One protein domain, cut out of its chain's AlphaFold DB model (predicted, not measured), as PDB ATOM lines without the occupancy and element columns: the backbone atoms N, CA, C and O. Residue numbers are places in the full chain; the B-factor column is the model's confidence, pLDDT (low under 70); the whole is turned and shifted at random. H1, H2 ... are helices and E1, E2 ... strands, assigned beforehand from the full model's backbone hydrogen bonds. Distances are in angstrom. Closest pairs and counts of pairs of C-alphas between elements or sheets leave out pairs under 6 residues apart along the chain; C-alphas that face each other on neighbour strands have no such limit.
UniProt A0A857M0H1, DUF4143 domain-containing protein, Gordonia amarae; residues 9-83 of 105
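Overview. This is residues 9 to 83 of the 105 residues of the protein "DUF4143 domain-containing protein" of Gordonia amarae (UniProt A0A857M0H1). A long helix, H2, meets a small three-strand sheet near one end, while residues 9 to 18, with the short helix H1, stick out beyond its other end. The long E1 to E2 loop extends from the sheet toward the side where the last helix, H3, lies. The 75 printed residues hold three named helices and three named strands, in the order H1 H2 E1 E2 E3 H3; the sheet's order is E1 - E2 - E3, antiparallel, and the class is mixed. The whole is only just loose, close to compact, with a radius of gyration of the C-alphas of 14.1 A and spans of 44 by 29 by 20 A.

Arrangement. H1, residues 10 to 15, and H2, residues 19 to 34, are close but not clearly touching, the closest C-alphas being those of Leu 13 and Ile 19, 6.6 A apart. Their lines stand at a steep tilt of 67 degrees, only just short of about perpendicular, opposite ways. E1, residues 39 to 41, E2, residues 53 to 56, and E3, residues 62 to 65, form a meander, each strand the antiparallel neighbour of the one before. H2 only grazes this sheet, with its residues 27 to 32; the closest C-alphas of H2 and E1 are those of Val 32 and His 40, 7.1 A apart. In the hairpin E1 and E2, N 39 and O 56 are within hydrogen-bond range at 2.9 A; in the hairpin E2 and E3, N 55 and O 63 are at 2.8 A. H3, residues 77 to 83, is not on the sheet, but only just, with 4 pairs of C-alphas within 10 A, and is apart from H2. In H1, H2 and H3 every O i to N i+4 pair is within hydrogen-bond range.

Along the chain. H1 begins at C-alpha 10 (82.420, 368.798, 9.421). H2 is 22.4 A long, E3 10.1 A and H3 10.0 A, ending at C-alpha 83 (115.402, 380.327, 20.945).

Size, cuts and confidence. The two C-alphas farthest apart, those of Thr 9 and Ser 59, are 43.8 A apart. The printed part has no cut; the links E1 to E2 and E3 to H3 are long. Residues 45 to 49 are under pLDDT 70.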
ATOM      1  N   THR A   9      79.762 370.208   5.557       76.31
ATOM      2  CA  THR A   9      79.916 369.124   6.537       76.31
ATOM      3  C   THR A   9      81.237 369.229   7.291       76.31
ATOM      4  O   THR A   9      82.262 369.652   6.751       76.31
ATOM      5  N   ARG A  10      81.228 368.815   8.562       75.25
ATOM      6  CA  ARG A  10      82.420 368.798   9.421       75.25
ATOM      7  C   ARG A  10      83.497 367.877   8.853       75.25
ATOM      8  O   ARG A  10      84.667 368.245   8.822       75.25
ATOM      9  N   GLU A  11      83.102 366.708   8.370       78.25
ATOM     10  CA  GLU A  11      83.989 365.715   7.765       78.25
ATOM     11  C   GLU A  11      84.635 366.270   6.491       78.25
ATOM     12  O   GLU A  11      85.849 366.163   6.324       78.25
ATOM     13  N   GLY A  12      83.852 366.949   5.645       76.06
ATOM     14  CA  GLY A  12      84.367 367.628   4.459       76.06
ATOM     15  C   GLY A  12      85.365 368.729   4.813       76.06
ATOM     16  O   GLY A  12      86.371 368.891   4.127       76.06
ATOM     17  N   LEU A  13      85.137 369.459   5.911       74.19
ATOM     18  CA  LEU A  13      86.032 370.533   6.346       74.19
ATOM     19  C   LEU A  13      87.359 369.966   6.856       74.19
ATOM     20  O   LEU A  13      88.418 370.509   6.554       74.19
ATOM     21  N   LEU A  14      87.317 368.857   7.597       76.19
ATOM     22  CA  LEU A  14      88.512 368.198   8.127       76.19
ATOM     23  C   LEU A  14      89.406 367.609   7.026       76.19
ATOM     24  O   LEU A  14      90.627 367.590   7.206       76.19
ATOM     25  N   GLN A  15      88.804 367.178   5.912       78.88
ATOM     26  CA  GLN A  15      89.484 366.643   4.727       78.88
ATOM     27  C   GLN A  15      89.899 367.724   3.715       78.88
ATOM     28  O   GLN A  15      90.669 367.444   2.798       78.88
ATOM     29  N   HIS A  16      89.415 368.961   3.862       78.31
ATOM     30  CA  HIS A  16      89.731 370.048   2.943       78.31
ATOM     31  C   HIS A  16      91.178 370.519   3.128       78.31
ATOM     32  O   HIS A  16      91.560 370.906   4.225       78.31
ATOM     33  N   PHE A  17      91.973 370.578   2.057       77.31
ATOM     34  CA  PHE A  17      93.402 370.936   2.117       77.31
ATOM     35  C   PHE A  17      93.688 372.276   2.826       77.31
ATOM     36  O   PHE A  17      94.699 372.423   3.505       77.31
ATOM     37  N   GLY A  18      92.781 373.250   2.719       82.12
ATOM     38  CA  GLY A  18      92.939 374.574   3.331       82.12
ATOM     39  C   GLY A  18      92.667 374.644   4.842       82.12
ATOM     40  O   GLY A  18      92.870 375.682   5.468       82.12
ATOM     41  N   ILE A  19      92.206 373.565   5.470       85.25
ATOM     42  CA  ILE A  19      91.864 373.568   6.896       85.25
ATOM     43  C   ILE A  19      93.052 373.892   7.817       85.25
ATOM     44  O   ILE A  19      92.837 374.467   8.880       85.25
ATOM     45  N   GLY A  20      94.287 373.576   7.404       84.31
ATOM     46  CA  GLY A  20      95.505 373.976   8.119       84.31
ATOM     47  C   GLY A  20      95.612 375.498   8.210       84.31
ATOM     48  O   GLY A  20      95.582 376.047   9.305       84.31
ATOM     49  N   ALA A  21      95.548 376.181   7.065       83.12
ATOM     50  CA  ALA A  21      95.574 377.643   7.002       83.12
ATOM     51  C   ALA A  21      94.400 378.296   7.753       83.12
ATOM     52  O   ALA A  21      94.545 379.354   8.370       83.12
ATOM     53  N   SER A  22      93.210 377.675   7.741       84.69
ATOM     54  CA  SER A  22      92.100 378.197   8.542       84.69
ATOM     55  C   SER A  22      92.291 377.990  10.042       84.69
ATOM     56  O   SER A  22      91.796 378.818  10.807       84.69
ATOM     57  N   TRP A  23      92.925 376.897  10.460       87.50
ATOM     58  CA  TRP A  23      93.282 376.670  11.856       87.50
ATOM     59  C   TRP A  23      94.319 377.696  12.310       87.50
ATOM     60  O   TRP A  23      94.112 378.355  13.322       87.50
ATOM     61  N   GLU A  24      95.363 377.902  11.511       88.25
ATOM     62  CA  GLU A  24      96.404 378.903  11.760       88.25
ATOM     63  C   GLU A  24      95.811 380.304  11.923       88.25
ATOM     64  O   GLU A  24      96.027 380.952  12.944       88.25
ATOM     65  N   SER A  25      94.964 380.727  10.980       88.56
ATOM     66  CA  SER A  25      94.289 382.031  11.051       88.56
ATOM     67  C   SER A  25      93.432 382.176  12.312       88.56
ATOM     68  O   SER A  25      93.458 383.214  12.963       88.56
ATOM     69  N   TYR A  26      92.676 381.132  12.676       90.31
ATOM     70  CA  TYR A  26      91.840 381.150  13.877       90.31
ATOM     71  C   TYR A  26      92.676 381.313  15.151       90.31
ATOM     72  O   TYR A  26      92.328 382.105  16.023       90.31
ATOM     73  N   VAL A  27      93.791 380.589  15.259       92.38
ATOM     74  CA  VAL A  27      94.681 380.682  16.422       92.38
ATOM     75  C   VAL A  27      95.335 382.064  16.504       92.38
ATOM     76  O   VAL A  27      95.390 382.624  17.596       92.38
ATOM     77  N   ILE A  28      95.769 382.650  15.383       91.62
ATOM     78  CA  ILE A  28      96.292 384.027  15.359       91.62
ATOM     79  C   ILE A  28      95.229 385.016  15.858       91.62
ATOM     80  O   ILE A  28      95.519 385.826  16.739       91.62
ATOM     81  N   ASP A  29      93.988 384.911  15.373       93.50
ATOM     82  CA  ASP A  29      92.880 385.763  15.825       93.50
ATOM     83  C   ASP A  29      92.618 385.614  17.335       93.50
ATOM     84  O   ASP A  29      92.378 386.606  18.030       93.50
ATOM     85  N   GLU A  30      92.675 384.388  17.871       95.88
ATOM     86  CA  GLU A  30      92.566 384.138  19.313       95.88
ATOM     87  C   GLU A  30      93.704 384.792  20.102       95.88
ATOM     88  O   GLU A  30      93.450 385.383  21.154       95.88
ATOM     89  N   ILE A  31      94.942 384.704  19.609       95.12
ATOM     90  CA  ILE A  31      96.113 385.312  20.248       95.12
ATOM     91  C   ILE A  31      95.935 386.829  20.315       95.12
ATOM     92  O   ILE A  31      96.034 387.402  21.404       95.12
ATOM     93  N   VAL A  32      95.607 387.473  19.191       94.44
ATOM     94  CA  VAL A  32      95.403 388.930  19.114       94.44
ATOM     95  C   VAL A  32      94.307 389.373  20.078       94.44
ATOM     96  O   VAL A  32      94.506 390.283  20.881       94.44
ATOM     97  N   ARG A  33      93.163 388.679  20.081       95.44
ATOM     98  CA  ARG A  33      92.025 389.041  20.936       95.44
ATOM     99  C   ARG A  33      92.321 388.909  22.429       95.44
ATOM    100  O   ARG A  33      91.736 389.631  23.230       95.44
ATOM    101  N   ARG A  34      93.196 387.976  22.810       95.81
ATOM    102  CA  ARG A  34      93.596 387.738  24.208       95.81
ATOM    103  C   ARG A  34      94.768 388.606  24.659       95.81
ATOM    104  O   ARG A  34      95.075 388.607  25.846       95.81
ATOM    105  N   SER A  35      95.410 389.331  23.746       95.56
ATOM    106  CA  SER A  35      96.553 390.200  24.039       95.56
ATOM    107  C   SER A  35      96.399 391.582  23.381       95.56
ATOM    108  O   SER A  35      97.258 391.987  22.601       95.56
ATOM    109  N   PRO A  36      95.312 392.322  23.678       95.38
ATOM    110  CA  PRO A  36      94.960 393.553  22.961       95.38
ATOM    111  C   PRO A  36      95.993 394.680  23.106       95.38
ATOM    112  O   PRO A  36      96.115 395.504  22.207       95.38
ATOM    113  N   ASP A  37      96.739 394.703  24.213       96.25
ATOM    114  CA  ASP A  37      97.759 395.723  24.489       96.25
ATOM    115  C   ASP A  37      99.158 395.329  23.984       96.25
ATOM    116  O   ASP A  37     100.106 396.106  24.093       96.25
ATOM    117  N   ALA A  38      99.313 394.110  23.461       96.44
ATOM    118  CA  ALA A  38     100.575 393.637  22.916       96.44
ATOM    119  C   ALA A  38     100.737 394.053  21.449       96.44
ATOM    120  O   ALA A  38      99.770 394.307  20.732       96.44
ATOM    121  N   ARG A  39     101.984 394.084  20.981       95.75
ATOM    122  CA  ARG A  39     102.291 394.219  19.555       95.75
ATOM    123  C   ARG A  39     102.392 392.833  18.931       95.75
ATOM    124  O   ARG A  39     103.118 391.985  19.446       95.75
ATOM    125  N   HIS A  40     101.728 392.640  17.795       95.44
ATOM    126  CA  HIS A  40     101.750 391.393  17.027       95.44
ATOM    127  C   HIS A  40     102.479 391.612  15.709       95.44
ATOM    128  O   HIS A  40     102.185 392.564  14.983       95.44
ATOM    129  N   TYR A  41     103.431 390.745  15.385       91.62
ATOM    130  CA  TYR A  41     104.146 390.809  14.113       91.62
ATOM    131  C   TYR A  41     104.657 389.440  13.674       91.62
ATOM    132  O   TYR A  41     104.899 388.550  14.487       91.62
ATOM    133  N   PHE A  42     104.836 389.291  12.364       88.19
ATOM    134  CA  PHE A  42     105.522 388.149  11.772       88.19
ATOM    135  C   PHE A  42     107.032 388.333  11.929       88.19
ATOM    136  O   PHE A  42     107.541 389.438  11.724       88.19
ATOM    137  N   TRP A  43     107.750 387.269  12.282       82.94
ATOM    138  CA  TRP A  43     109.196 387.319  12.471       82.94
ATOM    139  C   TRP A  43     109.883 386.289  11.591       82.94
ATOM    140  O   TRP A  43     109.542 385.109  11.606       82.94
ATOM    141  N   ARG A  44     110.872 386.749  10.825       74.38
ATOM    142  CA  ARG A  44     111.634 385.910   9.907       74.38
ATOM    143  C   ARG A  44     113.090 385.887  10.338       74.38
ATOM    144  O   ARG A  44     113.737 386.932  10.320       74.38
ATOM    145  N   ILE A  45     113.605 384.717  10.703       69.06
ATOM    146  CA  ILE A  45     115.025 384.560  11.028       69.06
ATOM    147  C   ILE A  45     115.782 384.195   9.754       69.06
ATOM    148  O   ILE A  45     115.315 383.414   8.923       69.06
ATOM    149  N   SER A  46     116.983 384.750   9.595       63.22
ATOM    150  CA  SER A  46     117.856 384.520   8.436       63.22
ATOM    151  C   SER A  46     118.297 383.057   8.263       63.22
ATOM    152  O   SER A  46     118.754 382.691   7.183       63.22
ATOM    153  N   ASN A  47     118.133 382.210   9.286       61.38
ATOM    154  CA  ASN A  47     118.458 380.778   9.276       61.38
ATOM    155  C   ASN A  47     117.256 379.855   8.967       61.38
ATOM    156  O   ASN A  47     117.398 378.636   9.044       61.38
ATOM    157  N   GLY A  48     116.091 380.412   8.611       61.06
ATOM    158  CA  GLY A  48     114.905 379.644   8.209       61.06
ATOM    159  C   GLY A  48     113.967 379.229   9.348       61.06
ATOM    160  O   GLY A  48     112.986 378.532   9.096       61.06
ATOM    161  N   ALA A  49     114.232 379.653  10.585       63.47
ATOM    162  CA  ALA A  49     113.266 379.580  11.675       63.47
ATOM    163  C   ALA A  49     112.292 380.764  11.628       63.47
ATOM    164  O   ALA A  49     112.693 381.925  11.645       63.47
ATOM    165  N   GLU A  50     110.997 380.483  11.565       72.50
ATOM    166  CA  GLU A  50     109.971 381.517  11.410       72.50
ATOM    167  C   GLU A  50     108.832 381.182  12.374       72.50
ATOM    168  O   GLU A  50     108.039 380.290  12.072       72.50
ATOM    169  N   PRO A  51     108.770 381.792  13.573       78.38
ATOM    170  CA  PRO A  51     107.549 381.715  14.358       78.38
ATOM    171  C   PRO A  51     106.424 382.408  13.580       78.38
ATOM    172  O   PRO A  51     106.599 383.517  13.070       78.38
ATOM    173  N   ASP A  52     105.263 381.757  13.511       84.44
ATOM    174  CA  ASP A  52     104.103 382.239  12.757       84.44
ATOM    175  C   ASP A  52     103.583 383.572  13.301       84.44
ATOM    176  O   ASP A  52     103.055 384.384  12.550       84.44
ATOM    177  N   VAL A  53     103.738 383.829  14.602       90.94
ATOM    178  CA  VAL A  53     103.476 385.145  15.193       90.94
ATOM    179  C   VAL A  53     104.351 385.374  16.420       90.94
ATOM    180  O   VAL A  53     104.578 384.470  17.225       90.94
ATOM    181  N   VAL A  54     104.826 386.606  16.583       91.38
ATOM    182  CA  VAL A  54     105.464 387.088  17.809       91.38
ATOM    183  C   VAL A  54     104.541 388.088  18.490       91.38
ATOM    184  O   VAL A  54     103.981 388.978  17.849       91.38
ATOM    185  N   VAL A  55     104.397 387.922  19.801       94.06
ATOM    186  CA  VAL A  55     103.653 388.801  20.700       94.06
ATOM    187  C   VAL A  55     104.650 389.493  21.615       94.06
ATOM    188  O   VAL A  55     105.353 388.834  22.380       94.06
ATOM    189  N   GLU A  56     104.716 390.816  21.537       94.06
ATOM    190  CA  GLU A  56     105.538 391.651  22.411       94.06
ATOM    191  C   GLU A  56     104.634 392.386  23.399       94.06
ATOM    192  O   GLU A  56     103.838 393.246  23.017       94.06
ATOM    193  N   GLU A  57     104.739 392.018  24.672       92.75
ATOM    194  CA  GLU A  57     104.002 392.662  25.752       92.75
ATOM    195  C   GLU A  57     104.531 394.080  26.013       92.75
ATOM    196  O   GLU A  57     105.712 394.350  25.784       92.75
ATOM    197  N   PRO A  58     103.716 394.974  26.607       92.31
ATOM    198  CA  PRO A  58     104.175 396.300  27.030       92.31
ATOM    199  C   PRO A  58     105.391 396.283  27.969       92.31
ATOM    200  O   PRO A  58     106.136 397.257  28.032       92.31
ATOM    201  N   SER A  59     105.607 395.179  28.693       91.12
ATOM    202  CA  SER A  59     106.773 394.952  29.556       91.12
ATOM    203  C   SER A  59     108.088 394.752  28.785       91.12
ATOM    204  O   SER A  59     109.153 394.752  29.395       91.12
ATOM    205  N   GLY A  60     108.027 394.553  27.466       89.31
ATOM    206  CA  GLY A  60     109.163 394.183  26.621       89.31
ATOM    207  C   GLY A  60     109.392 392.673  26.512       89.31
ATOM    208  O   GLY A  60     110.274 392.246  25.767       89.31
ATOM    209  N   ARG A  61     108.599 391.849  27.210       89.00
ATOM    210  CA  ARG A  61     108.641 390.388  27.084       89.00
ATOM    211  C   ARG A  61     108.118 389.958  25.714       89.00
ATOM    212  O   ARG A  61     107.060 390.419  25.285       89.00
ATOM    213  N   ARG A  62     108.826 389.043  25.049       89.25
ATOM    214  CA  ARG A  62     108.440 388.505  23.736       89.25
ATOM    215  C   ARG A  62     108.070 387.032  23.829       89.25
ATOM    216  O   ARG A  62     108.743 386.251  24.490       89.25
ATOM    217  N   VAL A  63     107.005 386.640  23.141       88.94
ATOM    218  CA  VAL A  63     106.565 385.244  23.026       88.94
ATOM    219  C   VAL A  63     106.348 384.917  21.558       88.94
ATOM    220  O   VAL A  63     105.584 385.595  20.878       88.94
ATOM    221  N   GLY A  64     107.020 383.877  21.071       88.75
ATOM    222  CA  GLY A  64     106.870 383.368  19.711       88.75
ATOM    223  C   GLY A  64     105.955 382.152  19.702       88.75
ATOM    224  O   GLY A  64     106.100 381.263  20.542       88.75
ATOM    225  N   PHE A  65     105.027 382.109  18.755       87.94
ATOM    226  CA  PHE A  65     104.113 380.992  18.550       87.94
ATOM    227  C   PHE A  65     104.405 380.331  17.206       87.94
ATOM    228  O   PHE A  65     104.483 381.007  16.185       87.94
ATOM    229  N   GLU A  66     104.522 379.005  17.214       87.88
ATOM    230  CA  GLU A  66     104.403 378.181  16.013       87.88
ATOM    231  C   GLU A  66     103.065 377.443  16.081       87.88
ATOM    232  O   GLU A  66     102.716 376.836  17.098       87.88
ATOM    233  N   ILE A  67     102.290 377.524  15.010       88.19
ATOM    234  CA  ILE A  67     100.902 377.105  14.948       88.19
ATOM    235  C   ILE A  67     100.801 375.982  13.929       88.19
ATOM    236  O   ILE A  67     100.905 376.181  12.725       88.19
ATOM    237  N   LYS A  68     100.549 374.767  14.419       84.75
ATOM    238  CA  LYS A  68     100.315 373.601  13.563       84.75
ATOM    239  C   LYS A  68      99.046 372.892  13.970       84.75
ATOM    240  O   LYS A  68      98.781 372.687  15.154       84.75
ATOM    241  N   ARG A  69      98.279 372.455  12.974       86.00
ATOM    242  CA  ARG A  69      97.165 371.532  13.192       86.00
ATOM    243  C   ARG A  69      97.706 370.102  13.267       86.00
ATOM    244  O   ARG A  69      97.807 369.432  12.243       86.00
ATOM    245  N   THR A  70      98.092 369.666  14.462       83.00
ATOM    246  CA  THR A  70      98.628 368.321  14.729       83.00
ATOM    247  C   THR A  70      98.131 367.797  16.074       83.00
ATOM    248  O   THR A  70      97.980 368.569  17.019       83.00
ATOM    249  N   ASP A  71      97.918 366.484  16.164       73.94
ATOM    250  CA  ASP A  71      97.464 365.812  17.389       73.94
ATOM    251  C   ASP A  71      98.601 365.618  18.412       73.94
ATOM    252  O   ASP A  71      98.355 365.329  19.580       73.94
ATOM    253  N   ALA A  72      99.856 365.800  17.985       78.75
ATOM    254  CA  ALA A  72     101.047 365.711  18.825       78.75
ATOM    255  C   ALA A  72     102.000 366.880  18.515       78.75
ATOM    256  O   ALA A  72     102.897 366.739  17.676       78.75
ATOM    257  N   PRO A  73     101.806 368.061  19.132       75.25
ATOM    258  CA  PRO A  73     102.717 369.182  18.957       75.25
ATOM    259  C   PRO A  73     104.070 368.857  19.598       75.25
ATOM    260  O   PRO A  73     104.146 368.390  20.734       75.25
ATOM    261  N   CYS A  74     105.149 369.114  18.869       77.44
ATOM    262  CA  CYS A  74     106.513 368.932  19.345       77.44
ATOM    263  C   CYS A  74     107.336 370.192  19.076       77.44
ATOM    264  O   CYS A  74     107.016 370.970  18.178       77.44
ATOM    265  N   LEU A  75     108.403 370.386  19.857       78.31
ATOM    266  CA  LEU A  75     109.383 371.428  19.562       78.31
ATOM    267  C   LEU A  75     110.017 371.134  18.208       78.31
ATOM    268  O   LEU A  75     110.706 370.125  18.030       78.31
ATOM    269  N   THR A  76     109.776 372.021  17.258       77.75
ATOM    270  CA  THR A  76     110.333 371.916  15.920       77.75
ATOM    271  C   THR A  76     111.768 372.447  15.889       77.75
ATOM    272  O   THR A  76     112.180 373.230  16.754       77.75
ATOM    273  N   PRO A  77     112.557 372.056  14.875       77.00
ATOM    274  CA  PRO A  77     113.855 372.673  14.623       77.00
ATOM    275  C   PRO A  77     113.773 374.198  14.458       77.00
ATOM    276  O   PRO A  77     114.673 374.890  14.925       77.00
ATOM    277  N   SER A  78     112.694 374.723  13.864       70.00
ATOM    278  CA  SER A  78     112.445 376.163  13.722       70.00
ATOM    279  C   SER A  78     112.280 376.842  15.080       70.00
ATOM    280  O   SER A  78     112.975 377.812  15.359       70.00
ATOM    281  N   VAL A  79     111.442 376.310  15.975       75.00
ATOM    282  CA  VAL A  79     111.293 376.876  17.329       75.00
ATOM    283  C   VAL A  79     112.608 376.828  18.097       75.00
ATOM    284  O   VAL A  79     112.956 377.791  18.773       75.00
ATOM    285  N   ARG A  80     113.379 375.741  17.969       77.06
ATOM    286  CA  ARG A  80     114.689 375.637  18.624       77.06
ATOM    287  C   ARG A  80     115.675 376.687  18.101       77.06
ATOM    288  O   ARG A  80     116.295 377.366  18.905       77.06
ATOM    289  N   ALA A  81     115.754 376.877  16.789       76.38
ATOM    290  CA  ALA A  81     116.612 377.897  16.191       76.38
ATOM    291  C   ALA A  81     116.160 379.337  16.505       76.38
ATOM    292  O   ALA A  81     117.001 380.230  16.533       76.38
ATOM    293  N   ALA A  82     114.871 379.567  16.780       74.88
ATOM    294  CA  ALA A  82     114.385 380.858  17.263       74.88
ATOM    295  C   ALA A  82     114.827 381.165  18.699       74.88
ATOM    296  O   ALA A  82     115.135 382.311  18.998       74.88
ATOM    297  N   LEU A  83     114.904 380.157  19.574       74.44
ATOM    298  CA  LEU A  83     115.402 380.327  20.945       74.44
ATOM    299  C   LEU A  83     116.897 380.671  21.003       74.44
ATOM    300  O   LEU A  83     117.334 381.299  21.963       74.44
TER     301      LEU A  83